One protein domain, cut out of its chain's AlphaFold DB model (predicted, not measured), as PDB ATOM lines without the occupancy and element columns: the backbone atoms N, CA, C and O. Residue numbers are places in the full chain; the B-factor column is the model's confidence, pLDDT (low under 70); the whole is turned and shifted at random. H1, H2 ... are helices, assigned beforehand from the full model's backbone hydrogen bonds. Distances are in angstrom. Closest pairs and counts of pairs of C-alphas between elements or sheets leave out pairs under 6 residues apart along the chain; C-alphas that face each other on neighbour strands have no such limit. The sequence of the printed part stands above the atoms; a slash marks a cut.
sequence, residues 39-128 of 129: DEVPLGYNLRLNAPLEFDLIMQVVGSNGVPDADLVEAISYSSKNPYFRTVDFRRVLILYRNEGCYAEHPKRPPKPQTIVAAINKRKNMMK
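What this domain is: This is residues 39 to 128 of the 129 residues of an uncharacterized protein of Bacteroidales bacterium (UniProt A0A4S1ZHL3). One helix, H1, forms the core, with H2, H3 and H5 round it, short H4 near one of its ends, and H6 packed across that end with residues 115 to 120. The long link of residues 101 to 112 runs along the outside from H5 to H6. The printed part has 90 residues, with six named helices, H1 to H6 in order, and no named strand: an all helix domain. It is compact, with a radius of gyration of the C-alphas of 12.7 A and spans of 37 by 26 by 24 A.

How they stand to each other: H1, residues 42 to 50, is the hub, touching three helices. H2, residues 52 to 62, touches it at a steep tilt of 49 degrees, opposite ways; the closest C-alphas, of Leu 47 and Phe 55, are 5.6 A apart. H3, residues 70 to 79, forms a helical hairpin with H2, closest at the C-alphas of Ile 58 and Val 73, 7.0 A. H4, residues 83 to 86, is close to H1 but not clearly touching. H5, residues 88 to 100, touches H1 at 36 degrees, only just steep, with the C-alphas of Leu 43 and Val 93 closest at 5.2 A. H6, residues 113 to 126, touches H1 with residues 115 to 120 alone, closest at the C-alphas of Leu 49 and Ile 116, 5.1 A. In H1, H2, H3, H5 and H6 every O i to N i+4 pair is within hydrogen-bond range; H4 is too short for such a pair.

Where its parts are: H1 begins at C-alpha 42 (182.700, 165.586, 139.038). H2 is 15.3 A long, H5 18.4 A and H6 20.2 A. H6 ends at C-alpha 126 (189.810, 181.502, 155.564).

The domain as a whole: The C-alphas farthest apart, of Tyr 103 and Lys 128, are 38.8 A from each other. The printed part has no cut. The link from H5 to H6 is long, with 12 residues. Residues 127 to 128 are under 70 in pLDDT.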
ATOM      1  N   ASP A  39     175.398 163.633 141.932       89.06
ATOM      2  CA  ASP A  39     176.374 163.650 143.033       89.06
ATOM      3  C   ASP A  39     177.630 162.807 142.755       89.06
ATOM      4  O   ASP A  39     178.676 163.013 143.375       89.06
ATOM      5  N   GLU A  40     177.530 161.832 141.847       88.50
ATOM      6  CA  GLU A  40     178.638 160.958 141.455       88.50
ATOM      7  C   GLU A  40     179.492 161.578 140.344       88.50
ATOM      8  O   GLU A  40     180.629 161.164 140.107       88.50
ATOM      9  N   VAL A  41     178.962 162.576 139.642       91.50
ATOM     10  CA  VAL A  41     179.648 163.263 138.550       91.50
ATOM     11  C   VAL A  41     180.600 164.310 139.139       91.50
ATOM     12  O   VAL A  41     180.282 164.914 140.166       91.50
ATOM     13  N   PRO A  42     181.768 164.587 138.521       91.50
ATOM     14  CA  PRO A  42     182.700 165.586 139.038       91.50
ATOM     15  C   PRO A  42     182.063 166.947 139.336       91.50
ATOM     16  O   PRO A  42     182.421 167.549 140.344       91.50
ATOM     17  N   LEU A  43     181.124 167.409 138.506       93.19
ATOM     18  CA  LEU A  43     180.394 168.655 138.733       93.19
ATOM     19  C   LEU A  43     179.529 168.578 140.002       93.19
ATOM     20  O   LEU A  43     179.752 169.359 140.927       93.19
ATOM     21  N   GLY A  44     178.610 167.611 140.089       92.69
ATOM     22  CA  GLY A  44     177.706 167.479 141.235       92.69
ATOM     23  C   GLY A  44     178.428 167.167 142.547       92.69
ATOM     24  O   GLY A  44     178.115 167.773 143.567       92.69
ATOM     25  N   TYR A  45     179.471 166.331 142.525       92.94
ATOM     26  CA  TYR A  45     180.329 166.085 143.691       92.94
ATOM     27  C   TYR A  45     180.932 167.385 144.239       92.94
ATOM     28  O   TYR A  45     180.912 167.644 145.445       92.94
ATOM     29  N   ASN A  46     181.491 168.208 143.349       92.19
ATOM     30  CA  ASN A  46     182.123 169.456 143.743       92.19
ATOM     31  C   ASN A  46     181.103 170.499 144.209       92.19
ATOM     32  O   ASN A  46     181.389 171.220 145.162       92.19
ATOM     33  N   LEU A  47     179.928 170.564 143.580       92.94
ATOM     34  CA  LEU A  47     178.809 171.387 144.041       92.94
ATOM     35  C   LEU A  47     178.358 170.958 145.439       92.94
ATOM     36  O   LEU A  47     178.316 171.787 146.333       92.94
ATOM     37  N   ARG A  48     178.145 169.664 145.692       92.50
ATOM     38  CA  ARG A  48     177.758 169.158 147.019       92.50
ATOM     39  C   ARG A  48     178.777 169.520 148.108       92.50
ATOM     40  O   ARG A  48     178.406 169.802 149.242       92.50
ATOM     41  N   LEU A  49     180.065 169.519 147.765       91.38
ATOM     42  CA  LEU A  49     181.150 169.861 148.688       91.38
ATOM     43  C   LEU A  49     181.277 171.377 148.915       91.38
ATOM     44  O   LEU A  49     181.483 171.829 150.044       91.38
ATOM     45  N   ASN A  50     181.201 172.163 147.841       90.44
ATOM     46  CA  ASN A  50     181.546 173.583 147.858       90.44
ATOM     47  C   ASN A  50     180.339 174.526 147.922       90.44
ATOM     48  O   ASN A  50     180.448 175.656 148.384       90.44
ATOM     49  N   ALA A  51     179.180 174.079 147.493       92.25
ATOM     50  CA  ALA A  51     177.980 174.877 147.326       92.25
ATOM     51  C   ALA A  51     176.745 173.997 147.602       92.25
ATOM     52  O   ALA A  51     175.962 173.725 146.692       92.25
ATOM     53  N   PRO A  52     176.607 173.457 148.834       92.12
ATOM     54  CA  PRO A  52     175.555 172.490 149.142       92.12
ATOM     55  C   PRO A  52     174.153 173.090 148.997       92.12
ATOM     56  O   PRO A  52     173.253 172.394 148.546       92.12
ATOM     57  N   LEU A  53     173.985 174.381 149.307       92.00
ATOM     58  CA  LEU A  53     172.711 175.079 149.144       92.00
ATOM     59  C   LEU A  53     172.298 175.134 147.670       92.00
ATOM     60  O   LEU A  53     171.180 174.776 147.321       92.00
ATOM     61  N   GLU A  54     173.209 175.546 146.793       93.38
ATOM     62  CA  GLU A  54     172.961 175.623 145.356       93.38
ATOM     63  C   GLU A  54     172.739 174.240 144.751       93.38
ATOM     64  O   GLU A  54     171.869 174.071 143.901       93.38
ATOM     65  N   PHE A  55     173.481 173.238 145.222       93.44
ATOM     66  CA  PHE A  55     173.243 171.849 144.858       93.44
ATOM     67  C   PHE A  55     171.807 171.418 145.204       93.44
ATOM     68  O   PHE A  55     171.126 170.842 144.355       93.44
ATOM     69  N   ASP A  56     171.347 171.695 146.427       92.88
ATOM     70  CA  ASP A  56     170.000 171.324 146.873       92.88
ATOM     71  C   ASP A  56     168.924 172.045 146.050       92.88
ATOM     72  O   ASP A  56     167.963 171.407 145.628       92.88
ATOM     73  N   LEU A  57     169.120 173.331 145.731       93.12
ATOM     74  CA  LEU A  57     168.218 174.096 144.862       93.12
ATOM     75  C   LEU A  57     168.109 173.482 143.459       93.12
ATOM     76  O   LEU A  57     167.007 173.295 142.948       93.12
ATOM     77  N   ILE A  58     169.237 173.110 142.846       93.81
ATOM     78  CA  ILE A  58     169.245 172.459 141.528       93.81
ATOM     79  C   ILE A  58     168.486 171.122 141.590       93.81
ATOM     80  O   ILE A  58     167.667 170.829 140.719       93.81
ATOM     81  N   MET A  59     168.724 170.313 142.625       92.38
ATOM     82  CA  MET A  59     168.058 169.016 142.789       92.38
ATOM     83  C   MET A  59     166.573 169.126 143.131       92.38
ATOM     84  O   MET A  59     165.811 168.238 142.759       92.38
ATOM     85  N   GLN A  60     166.133 170.207 143.773       91.88
ATOM     86  CA  GLN A  60     164.709 170.474 143.976       91.88
ATOM     87  C   GLN A  60     163.987 170.763 142.657       91.88
ATOM     88  O   GLN A  60     162.877 170.277 142.463       91.88
ATOM     89  N   VAL A  61     164.617 171.506 141.741       90.88
ATOM     90  CA  VAL A  61     164.032 171.832 140.428       90.88
ATOM     91  C   VAL A  61     163.974 170.603 139.516       90.88
ATOM     92  O   VAL A  61     163.001 170.401 138.798       90.88
ATOM     93  N   VAL A  62     165.020 169.777 139.540       89.88
ATOM     94  CA  VAL A  62     165.201 168.670 138.584       89.88
ATOM     95  C   VAL A  62     164.667 167.333 139.123       89.88
ATOM     96  O   VAL A  62     164.360 166.418 138.358       89.88
ATOM     97  N   GLY A  63     164.516 167.216 140.440       87.88
ATOM     98  CA  GLY A  63     164.104 166.000 141.132       87.88
ATOM     99  C   GLY A  63     165.281 165.101 141.529       87.88
ATOM    100  O   GLY A  63     166.375 165.160 140.968       87.88
ATOM    101  N   SER A  64     165.042 164.212 142.496       79.00
ATOM    102  CA  SER A  64     166.069 163.430 143.213       79.00
ATOM    103  C   SER A  64     166.951 162.531 142.334       79.00
ATOM    104  O   SER A  64     168.072 162.192 142.719       79.00
ATOM    105  N   ASN A  65     166.431 162.117 141.177       80.12
ATOM    106  CA  ASN A  65     167.110 161.268 140.192       80.12
ATOM    107  C   ASN A  65     167.261 161.961 138.830       80.12
ATOM    108  O   ASN A  65     167.624 161.314 137.848       80.12
ATOM    109  N   GLY A  66     166.934 163.251 138.759       84.19
ATOM    110  CA  GLY A  66     166.993 164.002 137.521       84.19
ATOM    111  C   GLY A  66     168.430 164.321 137.112       84.19
ATOM    112  O   GLY A  66     169.369 164.308 137.914       84.19
ATOM    113  N   VAL A  67     168.595 164.613 135.826       90.06
ATOM    114  CA  VAL A  67     169.855 165.079 135.246       90.06
ATOM    115  C   VAL A  67     169.712 166.582 135.031       90.06
ATOM    116  O   VAL A  67     168.914 166.976 134.182       90.06
ATOM    117  N   PRO A  68     170.409 167.424 135.811       91.88
ATOM    118  CA  PRO A  68     170.306 168.864 135.646       91.88
ATOM    119  C   PRO A  68     170.927 169.289 134.323       91.88
ATOM    120  O   PRO A  68     171.971 168.779 133.925       91.88
ATOM    121  N   ASP A  69     170.295 170.242 133.650       92.69
ATOM    122  CA  ASP A  69     170.894 170.832 132.462       92.69
ATOM    123  C   ASP A  69     172.116 171.679 132.846       92.69
ATOM    124  O   ASP A  69     172.143 172.330 133.895       92.69
ATOM    125  N   ALA A  70     173.148 171.668 132.007       93.12
ATOM    126  CA  ALA A  70     174.376 172.405 132.274       93.12
ATOM    127  C   ALA A  70     174.125 173.917 132.337       93.12
ATOM    128  O   ALA A  70     174.722 174.598 133.171       93.12
ATOM    129  N   ASP A  71     173.207 174.420 131.510       93.75
ATOM    130  CA  ASP A  71     172.851 175.838 131.455       93.75
ATOM    131  C   ASP A  71     172.085 176.273 132.712       93.75
ATOM    132  O   ASP A  71     172.321 177.360 133.240       93.75
ATOM    133  N   LEU A  72     171.251 175.388 133.274       93.25
ATOM    134  CA  LEU A  72     170.604 175.609 134.571       93.25
ATOM    135  C   LEU A  72     171.642 175.731 135.695       93.25
ATOM    136  O   LEU A  72     171.573 176.650 136.516       93.25
ATOM    137  N   VAL A  73     172.615 174.813 135.736       93.81
ATOM    138  CA  VAL A  73     173.692 174.853 136.738       93.81
ATOM    139  C   VAL A  73     174.520 176.127 136.581       93.81
ATOM    140  O   VAL A  73     174.848 176.769 137.579       93.81
ATOM    141  N   GLU A  74     174.836 176.510 135.344       94.50
ATOM    142  CA  GLU A  74     175.586 177.724 135.041       94.50
ATOM    143  C   GLU A  74     174.833 178.983 135.500       94.50
ATOM    144  O   GLU A  74     175.393 179.783 136.254       94.50
ATOM    145  N   ALA A  75     173.552 179.121 135.152       94.25
ATOM    146  CA  ALA A  75     172.720 180.257 135.547       94.25
ATOM    147  C   ALA A  75     172.640 180.410 137.076       94.25
ATOM    148  O   ALA A  75     172.876 181.497 137.614       94.25
ATOM    149  N   ILE A  76     172.395 179.310 137.797       93.31
ATOM    150  CA  ILE A  76     172.357 179.321 139.266       93.31
ATOM    151  C   ILE A  76     173.735 179.683 139.828       93.31
ATOM    152  O   ILE A  76     173.838 180.543 140.705       93.31
ATOM    153  N   SER A  77     174.806 179.095 139.292       91.81
ATOM    154  CA  SER A  77     176.170 179.342 139.765       91.81
ATOM    155  C   SER A  77     176.618 180.796 139.598       91.81
ATOM    156  O   SER A  77     177.221 181.351 140.515       91.81
ATOM    157  N   TYR A  78     176.283 181.443 138.477       89.56
ATOM    158  CA  TYR A  78     176.632 182.845 138.244       89.56
ATOM    159  C   TYR A  78     175.756 183.818 139.028       89.56
ATOM    160  O   TYR A  78     176.215 184.911 139.357       89.56
ATOM    161  N   SER A  79     174.530 183.418 139.369       92.50
ATOM    162  CA  SER A  79     173.661 184.210 140.242       92.50
ATOM    163  C   SER A  79     174.103 184.170 141.715       92.50
ATOM    164  O   SER A  79     173.855 185.112 142.472       92.50
ATOM    165  N   SER A  80     174.790 183.101 142.135       90.81
ATOM    166  CA  SER A  80     175.244 182.942 143.517       90.81
ATOM    167  C   SER A  80     176.458 183.818 143.857       90.81
ATOM    168  O   SER A  80     177.375 184.043 143.067       90.81
ATOM    169  N   LYS A  81     176.499 184.273 145.115       89.12
ATOM    170  CA  LYS A  81     177.622 185.024 145.702       89.12
ATOM    171  C   LYS A  81     178.781 184.124 146.156       89.12
ATOM    172  O   LYS A  81     179.783 184.638 146.653       89.12
ATOM    173  N   ASN A  82     178.660 182.802 146.029       88.94
ATOM    174  CA  ASN A  82     179.680 181.866 146.491       88.94
ATOM    175  C   ASN A  82     180.968 181.989 145.641       88.94
ATOM    176  O   ASN A  82     180.926 181.776 144.426       88.94
ATOM    177  N   PRO A  83     182.136 182.288 146.248       88.06
ATOM    178  CA  PRO A  83     183.385 182.481 145.508       88.06
ATOM    179  C   PRO A  83     183.842 181.222 144.762       88.06
ATOM    180  O   PRO A  83     184.582 181.333 143.785       88.06
ATOM    181  N   TYR A  84     183.379 180.035 145.174       89.38
ATOM    182  CA  TYR A  84     183.683 178.778 144.496       89.38
ATOM    183  C   TYR A  84     183.347 178.819 142.996       89.38
ATOM    184  O   TYR A  84     184.139 178.345 142.181       89.38
ATOM    185  N   PHE A  85     182.244 179.459 142.603       92.06
ATOM    186  CA  PHE A  85     181.819 179.527 141.200       92.06
ATOM    187  C   PHE A  85     182.725 180.388 140.313       92.06
ATOM    188  O   PHE A  85     182.704 180.281 139.089       92.06
ATOM    189  N   ARG A  86     183.586 181.213 140.917       90.38
ATOM    190  CA  ARG A  86     184.583 182.008 140.188       90.38
ATOM    191  C   ARG A  86     185.900 181.259 139.986       90.38
ATOM    192  O   ARG A  86     186.759 181.745 139.255       90.38
ATOM    193  N   THR A  87     186.065 180.087 140.601       91.44
ATOM    194  CA  THR A  87     187.298 179.298 140.504       91.44
ATOM    195  C   THR A  87     187.461 178.641 139.133       91.44
ATOM    196  O   THR A  87     186.491 178.295 138.454       91.44
ATOM    197  N   VAL A  88     188.718 178.430 138.733       93.56
ATOM    198  CA  VAL A  88     189.065 177.711 137.495       93.56
ATOM    199  C   VAL A  88     188.586 176.260 137.555       93.56
ATOM    200  O   VAL A  88     188.102 175.729 136.555       93.56
ATOM    201  N   ASP A  89     188.653 175.640 138.735       91.25
ATOM    202  CA  ASP A  89     188.209 174.263 138.943       91.25
ATOM    203  C   ASP A  89     186.722 174.092 138.640       91.25
ATOM    204  O   ASP A  89     186.362 173.144 137.940       91.25
ATOM    205  N   PHE A  90     185.872 175.021 139.099       94.12
ATOM    206  CA  PHE A  90     184.442 175.003 138.787       94.12
ATOM    207  C   PHE A  90     184.191 175.075 137.275       94.12
ATOM    208  O   PHE A  90     183.495 174.229 136.717       94.12
ATOM    209  N   ARG A  91     184.822 176.035 136.587       94.06
ATOM    210  CA  ARG A  91     184.678 176.188 135.128       94.06
ATOM    211  C   ARG A  91     185.103 174.924 134.385       94.06
ATOM    212  O   ARG A  91     184.414 174.480 133.471       94.06
ATOM    213  N   ARG A  92     186.210 174.306 134.809       94.31
ATOM    214  CA  ARG A  92     186.711 173.061 134.219       94.31
ATOM    215  C   ARG A  92     185.707 171.918 134.365       94.31
ATOM    216  O   ARG A  92     185.477 171.199 133.395       94.31
ATOM    217  N   VAL A  93     185.114 171.736 135.548       94.00
ATOM    218  CA  VAL A  93     184.124 170.665 135.761       94.00
ATOM    219  C   VAL A  93     182.791 170.949 135.069       94.00
ATOM    220  O   VAL A  93     182.136 170.001 134.646       94.00
ATOM    221  N   LEU A  94     182.411 172.218 134.897       94.69
ATOM    222  CA  LEU A  94     181.218 172.614 134.144       94.69
ATOM    223  C   LEU A  94     181.374 172.326 132.643       94.69
ATOM    224  O   LEU A  94     180.493 171.720 132.040       94.69
ATOM    225  N   ILE A  95     182.519 172.680 132.049       94.06
ATOM    226  CA  ILE A  95     182.832 172.355 130.644       94.06
ATOM    227  C   ILE A  95     182.841 170.837 130.433       94.06
ATOM    228  O   ILE A  95     182.267 170.338 129.466       94.06
ATOM    229  N   LEU A  96     183.457 170.087 131.354       91.75
ATOM    230  CA  LEU A  96     183.443 168.624 131.308       91.75
ATOM    231  C   LEU A  96     182.009 168.081 131.316       91.75
ATOM    232  O   LEU A  96     181.675 167.205 130.523       91.75
ATOM    233  N   TYR A  97     181.151 168.637 132.173       92.56
ATOM    234  CA  TYR A  97     179.752 168.243 132.258       92.56
ATOM    235  C   TYR A  97     178.955 168.558 130.991       92.56
ATOM    236  O   TYR A  97     178.164 167.725 130.569       92.56
ATOM    237  N   ARG A  98     179.198 169.701 130.338       92.25
ATOM    238  CA  ARG A  98     178.577 170.020 129.039       92.25
ATOM    239  C   ARG A  98     178.901 168.981 127.967       92.25
ATOM    240  O   ARG A  98     178.035 168.616 127.181       92.25
ATOM    241  N   ASN A  99     180.134 168.479 127.958       89.75
ATOM    242  CA  ASN A  99     180.581 167.511 126.957       89.75
ATOM    243  C   ASN A  99     180.099 166.085 127.257       89.75
ATOM    244  O   ASN A  99     179.714 165.342 126.354       89.75
ATOM    245  N   GLU A 100     180.155 165.675 128.526       85.94
ATOM    246  CA  GLU A 100     179.958 164.276 128.920       85.94
ATOM    247  C   GLU A 100     178.594 163.998 129.561       85.94
ATOM    248  O   GLU A 100     178.144 162.848 129.548       85.94
ATOM    249  N   GLY A 101     177.931 165.015 130.110       86.38
ATOM    250  CA  GLY A 101     176.708 164.911 130.906       86.38
ATOM    251  C   GLY A 101     176.887 164.068 132.172       86.38
ATOM    252  O   GLY A 101     177.977 163.946 132.737       86.38
ATOM    253  N   CYS A 102     175.814 163.403 132.604       85.25
ATOM    254  CA  CYS A 102     175.841 162.452 133.724       85.25
ATOM    255  C   CYS A 102     176.455 161.078 133.375       85.25
ATOM    256  O   CYS A 102     176.148 160.076 134.020       85.25
ATOM    257  N   TYR A 103     177.331 160.997 132.372       81.88
ATOM    258  CA  TYR A 103     177.952 159.745 131.928       81.88
ATOM    259  C   TYR A 103     179.425 159.650 132.334       81.88
ATOM    260  O   TYR A 103     180.282 159.311 131.519       81.88
ATOM    261  N   ALA A 104     179.720 159.934 133.604       76.12
ATOM    262  CA  ALA A 104     181.083 159.895 134.122       76.12
ATOM    263  C   ALA A 104     181.686 158.477 134.038       76.12
ATOM    264  O   ALA A 104     181.131 157.509 134.576       76.12
ATOM    265  N   GLU A 105     182.863 158.355 133.412       70.75
ATOM    266  CA  GLU A 105     183.607 157.087 133.342       70.75
ATOM    267  C   GLU A 105     184.057 156.610 134.734       70.75
ATOM    268  O   GLU A 105     184.029 155.410 135.046       70.75
ATOM    269  N   HIS A 106     184.420 157.567 135.589       76.50
ATOM    270  CA  HIS A 106     184.886 157.360 136.955       76.50
ATOM    271  C   HIS A 106     183.944 158.059 137.947       76.50
ATOM    272  O   HIS A 106     184.187 159.215 138.301       76.50
ATOM    273  N   PRO A 107     182.861 157.391 138.394       81.81
ATOM    274  CA  PRO A 107     181.944 157.975 139.363       81.81
ATOM    275  C   PRO A 107     182.670 158.226 140.687       81.81
ATOM    276  O   PRO A 107     183.372 157.356 141.211       81.81
ATOM    277  N   LYS A 108     182.493 159.427 141.231       84.94
ATOM    278  CA  LYS A 108     182.946 159.784 142.572       84.94
ATOM    279  C   LYS A 108     181.943 159.269 143.595       84.94
ATOM    280  O   LYS A 108     180.745 159.214 143.344       84.94
ATOM    281  N   ARG A 109     182.435 158.903 144.777       85.31
ATOM    282  CA  ARG A 109     181.548 158.639 145.912       85.31
ATOM    283  C   ARG A 109     181.033 159.983 146.427       85.31
ATOM    284  O   ARG A 109     181.871 160.862 146.625       85.31
ATOM    285  N   PRO A 110     179.723 160.153 146.660       84.00
ATOM    286  CA  PRO A 110     179.189 161.397 147.198       84.00
ATOM    287  C   PRO A 110     179.871 161.748 148.533       84.00
ATOM    288  O   PRO A 110     180.199 160.847 149.317       84.00
ATOM    289  N   PRO A 111     180.141 163.040 148.792       86.19
ATOM    290  CA  PRO A 111     180.839 163.457 149.999       86.19
ATOM    291  C   PRO A 111     179.979 163.177 151.237       86.19
ATOM    292  O   PRO A 111     178.771 163.410 151.247       86.19
ATOM    293  N   LYS A 112     180.608 162.682 152.309       89.25
ATOM    294  CA  LYS A 112     179.926 162.452 153.591       89.25
ATOM    295  C   LYS A 112     179.502 163.795 154.211       89.25
ATOM    296  O   LYS A 112     180.246 164.771 154.072       89.25
ATOM    297  N   PRO A 113     178.415 163.857 155.001       86.25
ATOM    298  CA  PRO A 113     177.995 165.091 155.674       86.25
ATOM    299  C   PRO A 113     179.117 165.760 156.481       86.25
ATOM    300  O   PRO A 113     179.338 166.962 156.367       86.25
ATOM    301  N   GLN A 114     179.917 164.966 157.199       88.06
ATOM    302  CA  GLN A 114     181.078 165.449 157.956       88.06
ATOM    303  C   GLN A 114     182.107 166.174 157.072       88.06
ATOM    304  O   GLN A 114     182.647 167.203 157.472       88.06
ATOM    305  N   THR A 115     182.354 165.678 155.853       87.94
ATOM    306  CA  THR A 115     183.295 166.310 154.913       87.94
ATOM    307  C   THR A 115     182.765 167.625 154.354       87.94
ATOM    308  O   THR A 115     183.540 168.560 154.169       87.94
ATOM    309  N   ILE A 116     181.449 167.727 154.153       86.25
ATOM    310  CA  ILE A 116     180.796 168.967 153.716       86.25
ATOM    311  C   ILE A 116     180.934 170.027 154.815       86.25
ATOM    312  O   ILE A 116     181.422 171.125 154.557       86.25
ATOM    313  N   VAL A 117     180.601 169.675 156.062       87.56
ATOM    314  CA  VAL A 117     180.723 170.581 157.218       87.56
ATOM    315  C   VAL A 117     182.174 171.026 157.424       87.56
ATOM    316  O   VAL A 117     182.435 172.214 157.610       87.56
ATOM    317  N   ALA A 118     183.138 170.108 157.320       86.94
ATOM    318  CA  ALA A 118     184.557 170.444 157.413       86.94
ATOM    319  C   ALA A 118     184.995 171.434 156.316       86.94
ATOM    320  O   ALA A 118     185.707 172.398 156.603       86.94
ATOM    321  N   ALA A 119     184.537 171.246 155.073       84.56
ATOM    322  CA  ALA A 119     184.833 172.151 153.964       84.56
ATOM    323  C   ALA A 119     184.211 173.548 154.153       84.56
ATOM    324  O   ALA A 119     184.832 174.546 153.776       84.56
ATOM    325  N   ILE A 120     183.015 173.629 154.750       84.81
ATOM    326  CA  ILE A 120     182.360 174.895 155.116       84.81
ATOM    327  C   ILE A 120     183.160 175.608 156.210       84.81
ATOM    328  O   ILE A 120     183.504 176.780 156.053       84.81
ATOM    329  N   ASN A 121     183.509 174.902 157.288       85.62
ATOM    330  CA  ASN A 121     184.263 175.473 158.406       85.62
ATOM    331  C   ASN A 121     185.640 175.978 157.967       85.62
ATOM    332  O   ASN A 121     186.031 177.089 158.326       85.62
ATOM    333  N   LYS A 122     186.347 175.216 157.122       84.44
ATOM    334  CA  LYS A 122     187.628 175.641 156.543       84.44
ATOM    335  C   LYS A 122     187.494 176.965 155.786       84.44
ATOM    336  O   LYS A 122     188.300 177.866 155.990       84.44
ATOM    337  N   ARG A 123     186.455 177.109 154.957       78.62
ATOM    338  CA  ARG A 123     186.187 178.356 154.220       78.62
ATOM    339  C   ARG A 123     185.810 179.512 155.135       78.62
ATOM    340  O   ARG A 123     186.315 180.609 154.945       78.62
ATOM    341  N   LYS A 124     184.977 179.269 156.150       80.94
ATOM    342  CA  LYS A 124     184.625 180.286 157.149       80.94
ATOM    343  C   LYS A 124     185.867 180.814 157.871       80.94
ATOM    344  O   LYS A 124     185.956 182.013 158.102       80.94
ATOM    345  N   ASN A 125     186.823 179.941 158.183       81.81
ATOM    346  CA  ASN A 125     188.078 180.333 158.819       81.81
ATOM    347  C   ASN A 125     188.993 181.115 157.864       81.81
ATOM    348  O   ASN A 125     189.580 182.101 158.288       81.81
ATOM    349  N   MET A 126     189.056 180.745 156.579       76.19
ATOM    350  CA  MET A 126     189.810 181.502 155.564       76.19
ATOM    351  C   MET A 126     189.266 182.915 155.312       76.19
ATOM    352  O   MET A 126     190.012 183.761 154.852       76.19
ATOM    353  N   MET A 127     187.982 183.165 155.579       67.44
ATOM    354  CA  MET A 127     187.369 184.496 155.445       67.44
ATOM    355  C   MET A 127     187.527 185.368 156.700       67.44
ATOM    356  O   MET A 127     187.133 186.531 156.680       67.44
ATOM    357  N   LYS A 128     187.995 184.790 157.814       68.44
ATOM    358  CA  LYS A 128     188.140 185.466 159.112       68.44
ATOM    359  C   LYS A 128     189.582 185.854 159.451       68.44
ATOM    360  O   LYS A 128     189.762 186.600 160.408       68.44
TER     361      LYS A 128